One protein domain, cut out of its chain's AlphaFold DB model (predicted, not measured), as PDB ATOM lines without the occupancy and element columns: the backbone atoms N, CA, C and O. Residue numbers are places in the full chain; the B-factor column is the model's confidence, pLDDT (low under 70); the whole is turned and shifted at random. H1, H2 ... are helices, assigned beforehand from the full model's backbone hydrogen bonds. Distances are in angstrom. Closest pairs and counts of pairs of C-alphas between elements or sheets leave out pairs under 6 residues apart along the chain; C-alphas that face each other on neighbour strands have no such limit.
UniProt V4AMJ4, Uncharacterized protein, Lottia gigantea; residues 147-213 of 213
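Overview. This is residues 147 to 213 of the 213 residues of an uncharacterized protein of Lottia gigantea (UniProt V4AMJ4). Three helices run back and forth side by side, their centres making a triangle: H2 packs on both H1 and H3, while the side between H1 and H3 is only loosely closed. Before them, residues 147 to 159 form a long stretch with no named element, which runs outside the triangle to the start of H1. The printed part has 67 residues, with three named helices in the order H1, H2, H3 and no named strand, and its class is all helix. The whole is compact, with a radius of gyration of the C-alphas of 11.5 A, and its outline is rounded, spanning 28 by 26 by 21 A.

Along the chain. The printed part begins at Val 147, with its C-alpha at (286.404, 213.749, 196.397). H1 takes residues 160 to 175 and measures 22.6 A from first to last C-alpha; C-alpha 160 is at (271.120, 193.143, 198.979). H2 takes residues 181 to 196 and measures 22.5 A, with C-alpha 181 at (292.893, 202.010, 199.761). H3 takes residues 202 to 212 and measures 15.9 A, ending with C-alpha 212 at (290.284, 195.171, 206.622). Gln 213 follows as the chain's last residue.

Arrangement. H1 and H2 touch, and their closest C-alphas are those of Leu 167 and Val 187, 6.3 A apart. They form a helical hairpin, running opposite ways at a shallow tilt of 32 degrees, only just short of steep. H2 and H3 touch as well, with the C-alphas of Ser 191 and Tyr 205 closest at 6.0 A. They form a second helical hairpin, opposite ways at a shallow tilt of 10 degrees. In each hairpin the two centres are 10.3 A apart. H1 and H3 are close but not clearly touching, with 2 pairs of C-alphas within 8 A; the closest are those of Met 174 and Val 212, 7.4 A apart. H1 and H3 run the same way at a shallow tilt of 33 degrees, only just short of steep, and their centres are 13.9 A apart. In H1, H2 and H3 every pair of O i and N i+4 is within hydrogen-bond range.

Size, cuts and confidence. The two C-alphas farthest apart in the domain are those of Ala 148 and Lys 161, 30.5 A. The first and last printed C-alphas, of Val 147 and Gln 213, are 20.5 A apart. The printed part has no cut, and the links from H1 to H2 and from H2 to H3 are both tight, with 5 residues each. The C-alphas of residues 147 to 159 lie 10 to 19 A from the mean of the C-alphas. The mean pLDDT of the printed part is 83.4, and residues 147 to 154 and residue 213 are under 70.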
ATOM      1  N   VAL A 147     285.363 213.896 197.424       52.06
ATOM      2  CA  VAL A 147     286.404 213.749 196.397       52.06
ATOM      3  C   VAL A 147     287.800 213.950 197.003       52.06
ATOM      4  O   VAL A 147     288.726 213.209 196.663       52.06
ATOM      5  N   ALA A 148     287.956 214.888 197.942       51.03
ATOM      6  CA  ALA A 148     289.216 215.158 198.636       51.03
ATOM      7  C   ALA A 148     289.635 214.043 199.615       51.03
ATOM      8  O   ALA A 148     290.831 213.836 199.829       51.03
ATOM      9  N   SER A 149     288.686 213.284 200.171       57.25
ATOM     10  CA  SER A 149     288.959 212.150 201.070       57.25
ATOM     11  C   SER A 149     289.458 210.882 200.353       57.25
ATOM     12  O   SER A 149     289.800 209.894 201.008       57.25
ATOM     13  N   GLY A 150     289.495 210.877 199.014       46.44
ATOM     14  CA  GLY A 150     289.852 209.701 198.214       46.44
ATOM     15  C   GLY A 150     288.739 208.650 198.121       46.44
ATOM     16  O   GLY A 150     288.966 207.550 197.602       46.44
ATOM     17  N   GLN A 151     287.526 208.971 198.584       52.06
ATOM     18  CA  GLN A 151     286.333 208.158 198.364       52.06
ATOM     19  C   GLN A 151     285.893 208.305 196.903       52.06
ATOM     20  O   GLN A 151     285.025 209.097 196.556       52.06
ATOM     21  N   GLY A 152     286.524 207.536 196.012       54.53
ATOM     22  CA  GLY A 152     286.082 207.441 194.622       54.53
ATOM     23  C   GLY A 152     284.592 207.079 194.523       54.53
ATOM     24  O   GLY A 152     284.043 206.400 195.395       54.53
ATOM     25  N   ILE A 153     283.944 207.506 193.437       59.00
ATOM     26  CA  ILE A 153     282.539 207.188 193.158       59.00
ATOM     27  C   ILE A 153     282.404 205.665 193.059       59.00
ATOM     28  O   ILE A 153     282.929 205.033 192.141       59.00
ATOM     29  N   THR A 154     281.726 205.064 194.033       61.25
ATOM     30  CA  THR A 154     281.453 203.627 194.076       61.25
ATOM     31  C   THR A 154     279.994 203.406 193.714       61.25
ATOM     32  O   THR A 154     279.093 203.718 194.486       61.25
ATOM     33  N   PHE A 155     279.749 202.871 192.516       71.25
ATOM     34  CA  PHE A 155     278.409 202.451 192.113       71.25
ATOM     35  C   PHE A 155     278.017 201.217 192.924       71.25
ATOM     36  O   PHE A 155     278.674 200.175 192.830       71.25
ATOM     37  N   LEU A 156     276.979 201.354 193.746       83.88
ATOM     38  CA  LEU A 156     276.446 200.292 194.588       83.88
ATOM     39  C   LEU A 156     275.105 199.824 194.032       83.88
ATOM     40  O   LEU A 156     274.262 200.644 193.681       83.88
ATOM     41  N   SER A 157     274.914 198.509 193.986       83.06
ATOM     42  CA  SER A 157     273.620 197.922 193.649       83.06
ATOM     43  C   SER A 157     272.611 198.156 194.772       83.06
ATOM     44  O   SER A 157     272.962 198.202 195.957       83.06
ATOM     45  N   ASP A 158     271.339 198.259 194.404       86.62
ATOM     46  CA  ASP A 158     270.248 198.238 195.368       86.62
ATOM     47  C   ASP A 158     269.837 196.814 195.775       86.62
ATOM     48  O   ASP A 158     269.150 196.666 196.790       86.62
ATOM     49  N   ASP A 159     270.300 195.764 195.087       91.69
ATOM     50  CA  ASP A 159     270.081 194.385 195.526       91.69
ATOM     51  C   ASP A 159     271.024 194.018 196.682       91.69
ATOM     52  O   ASP A 159     272.252 194.071 196.602       91.69
ATOM     53  N   ASN A 160     270.421 193.585 197.783       91.81
ATOM     54  CA  ASN A 160     271.120 193.143 198.979       91.81
ATOM     55  C   ASN A 160     271.994 191.908 198.727       91.81
ATOM     56  O   ASN A 160     273.064 191.796 199.323       91.81
ATOM     57  N   LYS A 161     271.556 190.982 197.864       92.50
ATOM     58  CA  LYS A 161     272.335 189.780 197.534       92.50
ATOM     59  C   LYS A 161     273.595 190.141 196.764       92.50
ATOM     60  O   LYS A 161     274.664 189.625 197.070       92.50
ATOM     61  N   GLU A 162     273.472 191.055 195.809       92.38
ATOM     62  CA  GLU A 162     274.598 191.537 195.018       92.38
ATOM     63  C   GLU A 162     275.610 192.293 195.889       92.38
ATOM     64  O   GLU A 162     276.810 192.031 195.804       92.38
ATOM     65  N   LEU A 163     275.134 193.155 196.799       91.56
ATOM     66  CA  LEU A 163     275.986 193.850 197.771       91.56
ATOM     67  C   LEU A 163     276.768 192.877 198.662       91.56
ATOM     68  O   LEU A 163     277.967 193.065 198.870       91.56
ATOM     69  N   LEU A 164     276.109 191.837 199.180       92.50
ATOM     70  CA  LEU A 164     276.751 190.831 200.029       92.50
ATOM     71  C   LEU A 164     277.763 189.982 199.249       92.50
ATOM     72  O   LEU A 164     278.877 189.787 199.728       92.50
ATOM     73  N   ASN A 165     277.413 189.543 198.038       93.56
ATOM     74  CA  ASN A 165     278.313 188.778 197.173       93.56
ATOM     75  C   ASN A 165     279.565 189.590 196.806       93.56
ATOM     76  O   ASN A 165     280.690 189.105 196.886       93.56
ATOM     77  N   ARG A 166     279.386 190.870 196.466       93.06
ATOM     78  CA  ARG A 166     280.500 191.776 196.171       93.06
ATOM     79  C   ARG A 166     281.393 191.996 197.391       93.06
ATOM     80  O   ARG A 166     282.614 191.951 197.258       93.06
ATOM     81  N   LEU A 167     280.802 192.186 198.574       92.19
ATOM     82  CA  LEU A 167     281.552 192.300 199.826       92.19
ATOM     83  C   LEU A 167     282.398 191.045 200.088       92.19
ATOM     84  O   LEU A 167     283.568 191.162 200.445       92.19
ATOM     85  N   GLU A 168     281.832 189.858 199.879       93.12
ATOM     86  CA  GLU A 168     282.528 188.584 200.067       93.12
ATOM     87  C   GLU A 168     283.726 188.431 199.122       93.12
ATOM     88  O   GLU A 168     284.827 188.115 199.579       93.12
ATOM     89  N   ILE A 169     283.548 188.738 197.833       91.19
ATOM     90  CA  ILE A 169     284.617 188.691 196.824       91.19
ATOM     91  C   ILE A 169     285.771 189.628 197.202       91.19
ATOM     92  O   ILE A 169     286.937 189.230 197.155       91.19
ATOM     93  N   ILE A 170     285.468 190.862 197.620       89.88
ATOM     94  CA  ILE A 170     286.502 191.835 198.000       89.88
ATOM     95  C   ILE A 170     287.236 191.370 199.259       89.88
ATOM     96  O   ILE A 170     288.465 191.406 199.301       89.88
ATOM     97  N   LEU A 171     286.510 190.885 200.271       90.62
ATOM     98  CA  LEU A 171     287.120 190.365 201.496       90.62
ATOM     99  C   LEU A 171     288.003 189.137 201.228       90.62
ATOM    100  O   LEU A 171     289.048 188.998 201.866       90.62
ATOM    101  N   ALA A 172     287.619 188.265 200.293       90.12
ATOM    102  CA  ALA A 172     288.442 187.138 199.862       90.12
ATOM    103  C   ALA A 172     289.740 187.622 199.193       90.12
ATOM    104  O   ALA A 172     290.827 187.240 199.627       90.12
ATOM    105  N   ALA A 173     289.646 188.554 198.240       85.75
ATOM    106  CA  ALA A 173     290.816 189.135 197.578       85.75
ATOM    107  C   ALA A 173     291.765 189.845 198.566       85.75
ATOM    108  O   ALA A 173     292.988 189.723 198.471       85.75
ATOM    109  N   MET A 174     291.217 190.543 199.567       86.69
ATOM    110  CA  MET A 174     292.013 191.203 200.611       86.69
ATOM    111  C   MET A 174     292.730 190.214 201.542       86.69
ATOM    112  O   MET A 174     293.790 190.548 202.082       86.69
ATOM    113  N   LYS A 175     292.186 189.005 201.741       85.81
ATOM    114  CA  LYS A 175     292.866 187.923 202.478       85.81
ATOM    115  C   LYS A 175     294.029 187.327 201.687       85.81
ATOM    116  O   LYS A 175     295.018 186.937 202.295       85.81
ATOM    117  N   GLU A 176     293.935 187.313 200.361       84.81
ATOM    118  CA  GLU A 176     294.994 186.833 199.460       84.81
ATOM    119  C   GLU A 176     296.134 187.851 199.254       84.81
ATOM    120  O   GLU A 176     297.095 187.581 198.539       84.81
ATOM    121  N   GLY A 177     296.076 189.007 199.927       79.56
ATOM    122  CA  GLY A 177     297.143 190.013 199.924       79.56
ATOM    123  C   GLY A 177     296.927 191.163 198.942       79.56
ATOM    124  O   GLY A 177     297.725 192.098 198.912       79.56
ATOM    125  N   HIS A 178     295.824 191.164 198.193       73.06
ATOM    126  CA  HIS A 178     295.426 192.294 197.357       73.06
ATOM    127  C   HIS A 178     294.721 193.337 198.225       73.06
ATOM    128  O   HIS A 178     293.495 193.390 198.249       73.06
ATOM    129  N   ARG A 179     295.490 194.117 198.995       79.44
ATOM    130  CA  ARG A 179     294.973 195.230 199.805       79.44
ATOM    131  C   ARG A 179     295.332 196.563 199.158       79.44
ATOM    132  O   ARG A 179     296.497 196.827 198.874       79.44
ATOM    133  N   SER A 180     294.332 197.408 198.957       79.12
ATOM    134  CA  SER A 180     294.479 198.774 198.458       79.12
ATOM    135  C   SER A 180     293.475 199.691 199.146       79.12
ATOM    136  O   SER A 180     292.396 199.245 199.549       79.12
ATOM    137  N   ASP A 181     293.794 200.984 199.212       78.25
ATOM    138  CA  ASP A 181     292.893 202.010 199.761       78.25
ATOM    139  C   ASP A 181     291.544 202.028 199.027       78.25
ATOM    140  O   ASP A 181     290.490 202.247 199.621       78.25
ATOM    141  N   ARG A 182     291.553 201.689 197.731       79.00
ATOM    142  CA  ARG A 182     290.341 201.544 196.919       79.00
ATOM    143  C   ARG A 182     289.430 200.432 197.437       79.00
ATOM    144  O   ARG A 182     288.232 200.652 197.578       79.00
ATOM    145  N   GLN A 183     289.987 199.258 197.724       81.94
ATOM    146  CA  GLN A 183     289.209 198.134 198.254       81.94
ATOM    147  C   GLN A 183     288.684 198.438 199.657       81.94
ATOM    148  O   GLN A 183     287.543 198.103 199.959       81.94
ATOM    149  N   TYR A 184     289.469 199.129 200.489       85.38
ATOM    150  CA  TYR A 184     289.003 199.596 201.795       85.38
ATOM    151  C   TYR A 184     287.808 200.556 201.665       85.38
ATOM    152  O   TYR A 184     286.791 200.373 202.335       85.38
ATOM    153  N   ASN A 185     287.888 201.532 200.754       84.56
ATOM    154  CA  ASN A 185     286.802 202.480 200.501       84.56
ATOM    155  C   ASN A 185     285.531 201.786 199.991       84.56
ATOM    156  O   ASN A 185     284.428 202.137 200.407       84.56
ATOM    157  N   GLU A 186     285.679 200.760 199.157       87.06
ATOM    158  CA  GLU A 186     284.564 199.968 198.640       87.06
ATOM    159  C   GLU A 186     283.910 199.091 199.720       87.06
ATOM    160  O   GLU A 186     282.685 199.093 199.857       87.06
ATOM    161  N   VAL A 187     284.708 198.421 200.559       89.56
ATOM    162  CA  VAL A 187     284.209 197.675 201.729       89.56
ATOM    163  C   VAL A 187     283.457 198.605 202.679       89.56
ATOM    164  O   VAL A 187     282.384 198.248 203.171       89.56
ATOM    165  N   ASN A 188     283.986 199.807 202.911       89.75
ATOM    166  CA  ASN A 188     283.357 200.807 203.763       89.75
ATOM    167  C   ASN A 188     282.009 201.280 203.195       89.75
ATOM    168  O   ASN A 188     281.003 201.270 203.907       89.75
ATOM    169  N   ALA A 189     281.961 201.608 201.902       88.69
ATOM    170  CA  ALA A 189     280.742 202.035 201.222       88.69
ATOM    171  C   ALA A 189     279.650 200.950 201.256       88.69
ATOM    172  O   ALA A 189     278.514 201.224 201.654       88.69
ATOM    173  N   ILE A 190     279.999 199.698 200.928       90.62
ATOM    174  CA  ILE A 190     279.058 198.568 200.971       90.62
ATOM    175  C   ILE A 190     278.565 198.328 202.403       90.62
ATOM    176  O   ILE A 190     277.362 198.202 202.637       90.62
ATOM    177  N   SER A 191     279.469 198.317 203.387       89.38
ATOM    178  CA  SER A 191     279.108 198.074 204.789       89.38
ATOM    179  C   SER A 191     278.201 199.180 205.345       89.38
ATOM    180  O   SER A 191     277.260 198.888 206.083       89.38
ATOM    181  N   LYS A 192     278.423 200.442 204.959       90.44
ATOM    182  CA  LYS A 192     277.558 201.571 205.333       90.44
ATOM    183  C   LYS A 192     276.154 201.429 204.732       90.44
ATOM    184  O   LYS A 192     275.172 201.555 205.462       90.44
ATOM    185  N   ARG A 193     276.044 201.044 203.454       90.00
ATOM    186  CA  ARG A 193     274.755 200.793 202.779       90.00
ATOM    187  C   ARG A 193     273.976 199.637 203.413       90.00
ATOM    188  O   ARG A 193     272.767 199.735 203.616       90.00
ATOM    189  N   LEU A 194     274.655 198.545 203.768       91.69
ATOM    190  CA  LEU A 194     274.036 197.408 204.464       91.69
ATOM    191  C   LEU A 194     273.544 197.788 205.872       91.69
ATOM    192  O   LEU A 194     272.509 197.287 206.319       91.69
ATOM    193  N   LEU A 195     274.261 198.684 206.561       90.31
ATOM    194  CA  LEU A 195     273.860 199.223 207.863       90.31
ATOM    195  C   LEU A 195     272.628 200.135 207.747       90.31
ATOM    196  O   LEU A 195     271.695 199.990 208.534       90.31
ATOM    197  N   GLU A 196     272.592 201.028 206.755       90.31
ATOM    198  CA  GLU A 196     271.428 201.883 206.451       90.31
ATOM    199  C   GLU A 196     270.173 201.048 206.181       90.31
ATOM    200  O   GLU A 196     269.093 201.337 206.700       90.31
ATOM    201  N   LYS A 197     270.335 199.945 205.441       91.75
ATOM    202  CA  LYS A 197     269.269 198.975 205.161       91.75
ATOM    203  C   LYS A 197     268.922 198.064 206.344       91.75
ATOM    204  O   LYS A 197     268.029 197.230 206.217       91.75
ATOM    205  N   LYS A 198     269.599 198.208 207.491       92.25
ATOM    206  CA  LYS A 198     269.425 197.381 208.702       92.25
ATOM    207  C   LYS A 198     269.651 195.881 208.470       92.25
ATOM    208  O   LYS A 198     269.102 195.057 209.197       92.25
ATOM    209  N   ILE A 199     270.455 195.526 207.470       94.19
ATOM    210  CA  ILE A 199     270.813 194.133 207.161       94.19
ATOM    211  C   ILE A 199     271.899 193.645 208.120       94.19
ATOM    212  O   ILE A 199     271.879 192.495 208.547       94.19
ATOM    213  N   ILE A 200     272.826 194.535 208.477       91.44
ATOM    214  CA  ILE A 200     273.891 194.281 209.450       91.44
ATOM    215  C   ILE A 200     273.759 195.222 210.646       91.44
ATOM    216  O   ILE A 200     273.159 196.296 210.552       91.44
ATOM    217  N   THR A 201     274.349 194.851 211.779       94.69
ATOM    218  CA  THR A 201     274.379 195.718 212.958       94.69
ATOM    219  C   THR A 201     275.581 196.660 212.940       94.69
ATOM    220  O   THR A 201     276.596 196.425 212.282       94.69
ATOM    221  N   LYS A 202     275.521 197.720 213.757       91.50
ATOM    222  CA  LYS A 202     276.668 198.614 213.984       91.50
ATOM    223  C   LYS A 202     277.897 197.856 214.507       91.50
ATOM    224  O   LYS A 202     279.025 198.235 214.207       91.50
ATOM    225  N   LYS A 203     277.684 196.783 215.278       93.06
ATOM    226  CA  LYS A 203     278.763 195.919 215.771       93.06
ATOM    227  C   LYS A 203     279.433 195.170 214.619       93.06
ATOM    228  O   LYS A 203     280.660 195.128 214.579       93.06
ATOM    229  N   ASP A 204     278.643 194.644 213.687       89.56
ATOM    230  CA  ASP A 204     279.146 193.922 212.514       89.56
ATOM    231  C   ASP A 204     279.941 194.851 211.602       89.56
ATOM    232  O   ASP A 204     281.067 194.524 211.245       89.56
ATOM    233  N   TYR A 205     279.416 196.050 211.327       90.06
ATOM    234  CA  TYR A 205     280.129 197.092 210.585       90.06
ATOM    235  C   TYR A 205     281.506 197.383 211.202       90.06
ATOM    236  O   TYR A 205     282.525 197.295 210.524       90.06
ATOM    237  N   ILE A 206     281.560 197.661 212.512       88.19
ATOM    238  CA  ILE A 206     282.828 197.945 213.205       88.19
ATOM    239  C   ILE A 206     283.787 196.754 213.102       88.19
ATOM    240  O   ILE A 206     284.990 196.951 212.935       88.19
ATOM    241  N   ASN A 207     283.274 195.529 213.221       90.06
ATOM    242  CA  ASN A 207     284.091 194.327 213.125       90.06
ATOM    243  C   ASN A 207     284.664 194.142 211.713       90.06
ATOM    244  O   ASN A 207     285.845 193.850 211.576       90.06
ATOM    245  N   VAL A 208     283.859 194.349 210.666       87.12
ATOM    246  CA  VAL A 208     284.318 194.267 209.273       87.12
ATOM    247  C   VAL A 208     285.436 195.278 209.034       87.12
ATOM    248  O   VAL A 208     286.532 194.863 208.677       87.12
ATOM    249  N   ILE A 209     285.212 196.561 209.336       87.12
ATOM    250  CA  ILE A 209     286.190 197.633 209.082       87.12
ATOM    251  C   ILE A 209     287.510 197.407 209.828       87.12
ATOM    252  O   ILE A 209     288.577 197.548 209.239       87.12
ATOM    253  N   LYS A 210     287.462 196.976 211.094       85.38
ATOM    254  CA  LYS A 210     288.679 196.677 211.870       85.38
ATOM    255  C   LYS A 210     289.512 195.529 211.303       85.38
ATOM    256  O   LYS A 210     290.704 195.480 211.571       85.38
ATOM    257  N   ASN A 211     288.892 194.595 210.583       80.75
ATOM    258  CA  ASN A 211     289.585 193.435 210.018       80.75
ATOM    259  C   ASN A 211     290.183 193.705 208.625       80.75
ATOM    260  O   ASN A 211     291.032 192.930 208.179       80.75
ATOM    261  N   VAL A 212     289.737 194.760 207.932       79.75
ATOM    262  CA  VAL A 212     290.284 195.171 206.622       79.75
ATOM    263  C   VAL A 212     291.289 196.320 206.691       79.75
ATOM    264  O   VAL A 212     292.010 196.519 205.712       79.75
ATOM    265  N   GLN A 213     291.349 197.041 207.814       65.44
ATOM    266  CA  GLN A 213     292.406 198.009 208.125       65.44
ATOM    267  C   GLN A 213     293.744 197.298 208.400       65.44
ATOM    268  O   GLN A 213     294.792 197.914 208.117       65.44
TER     269      GLN A 213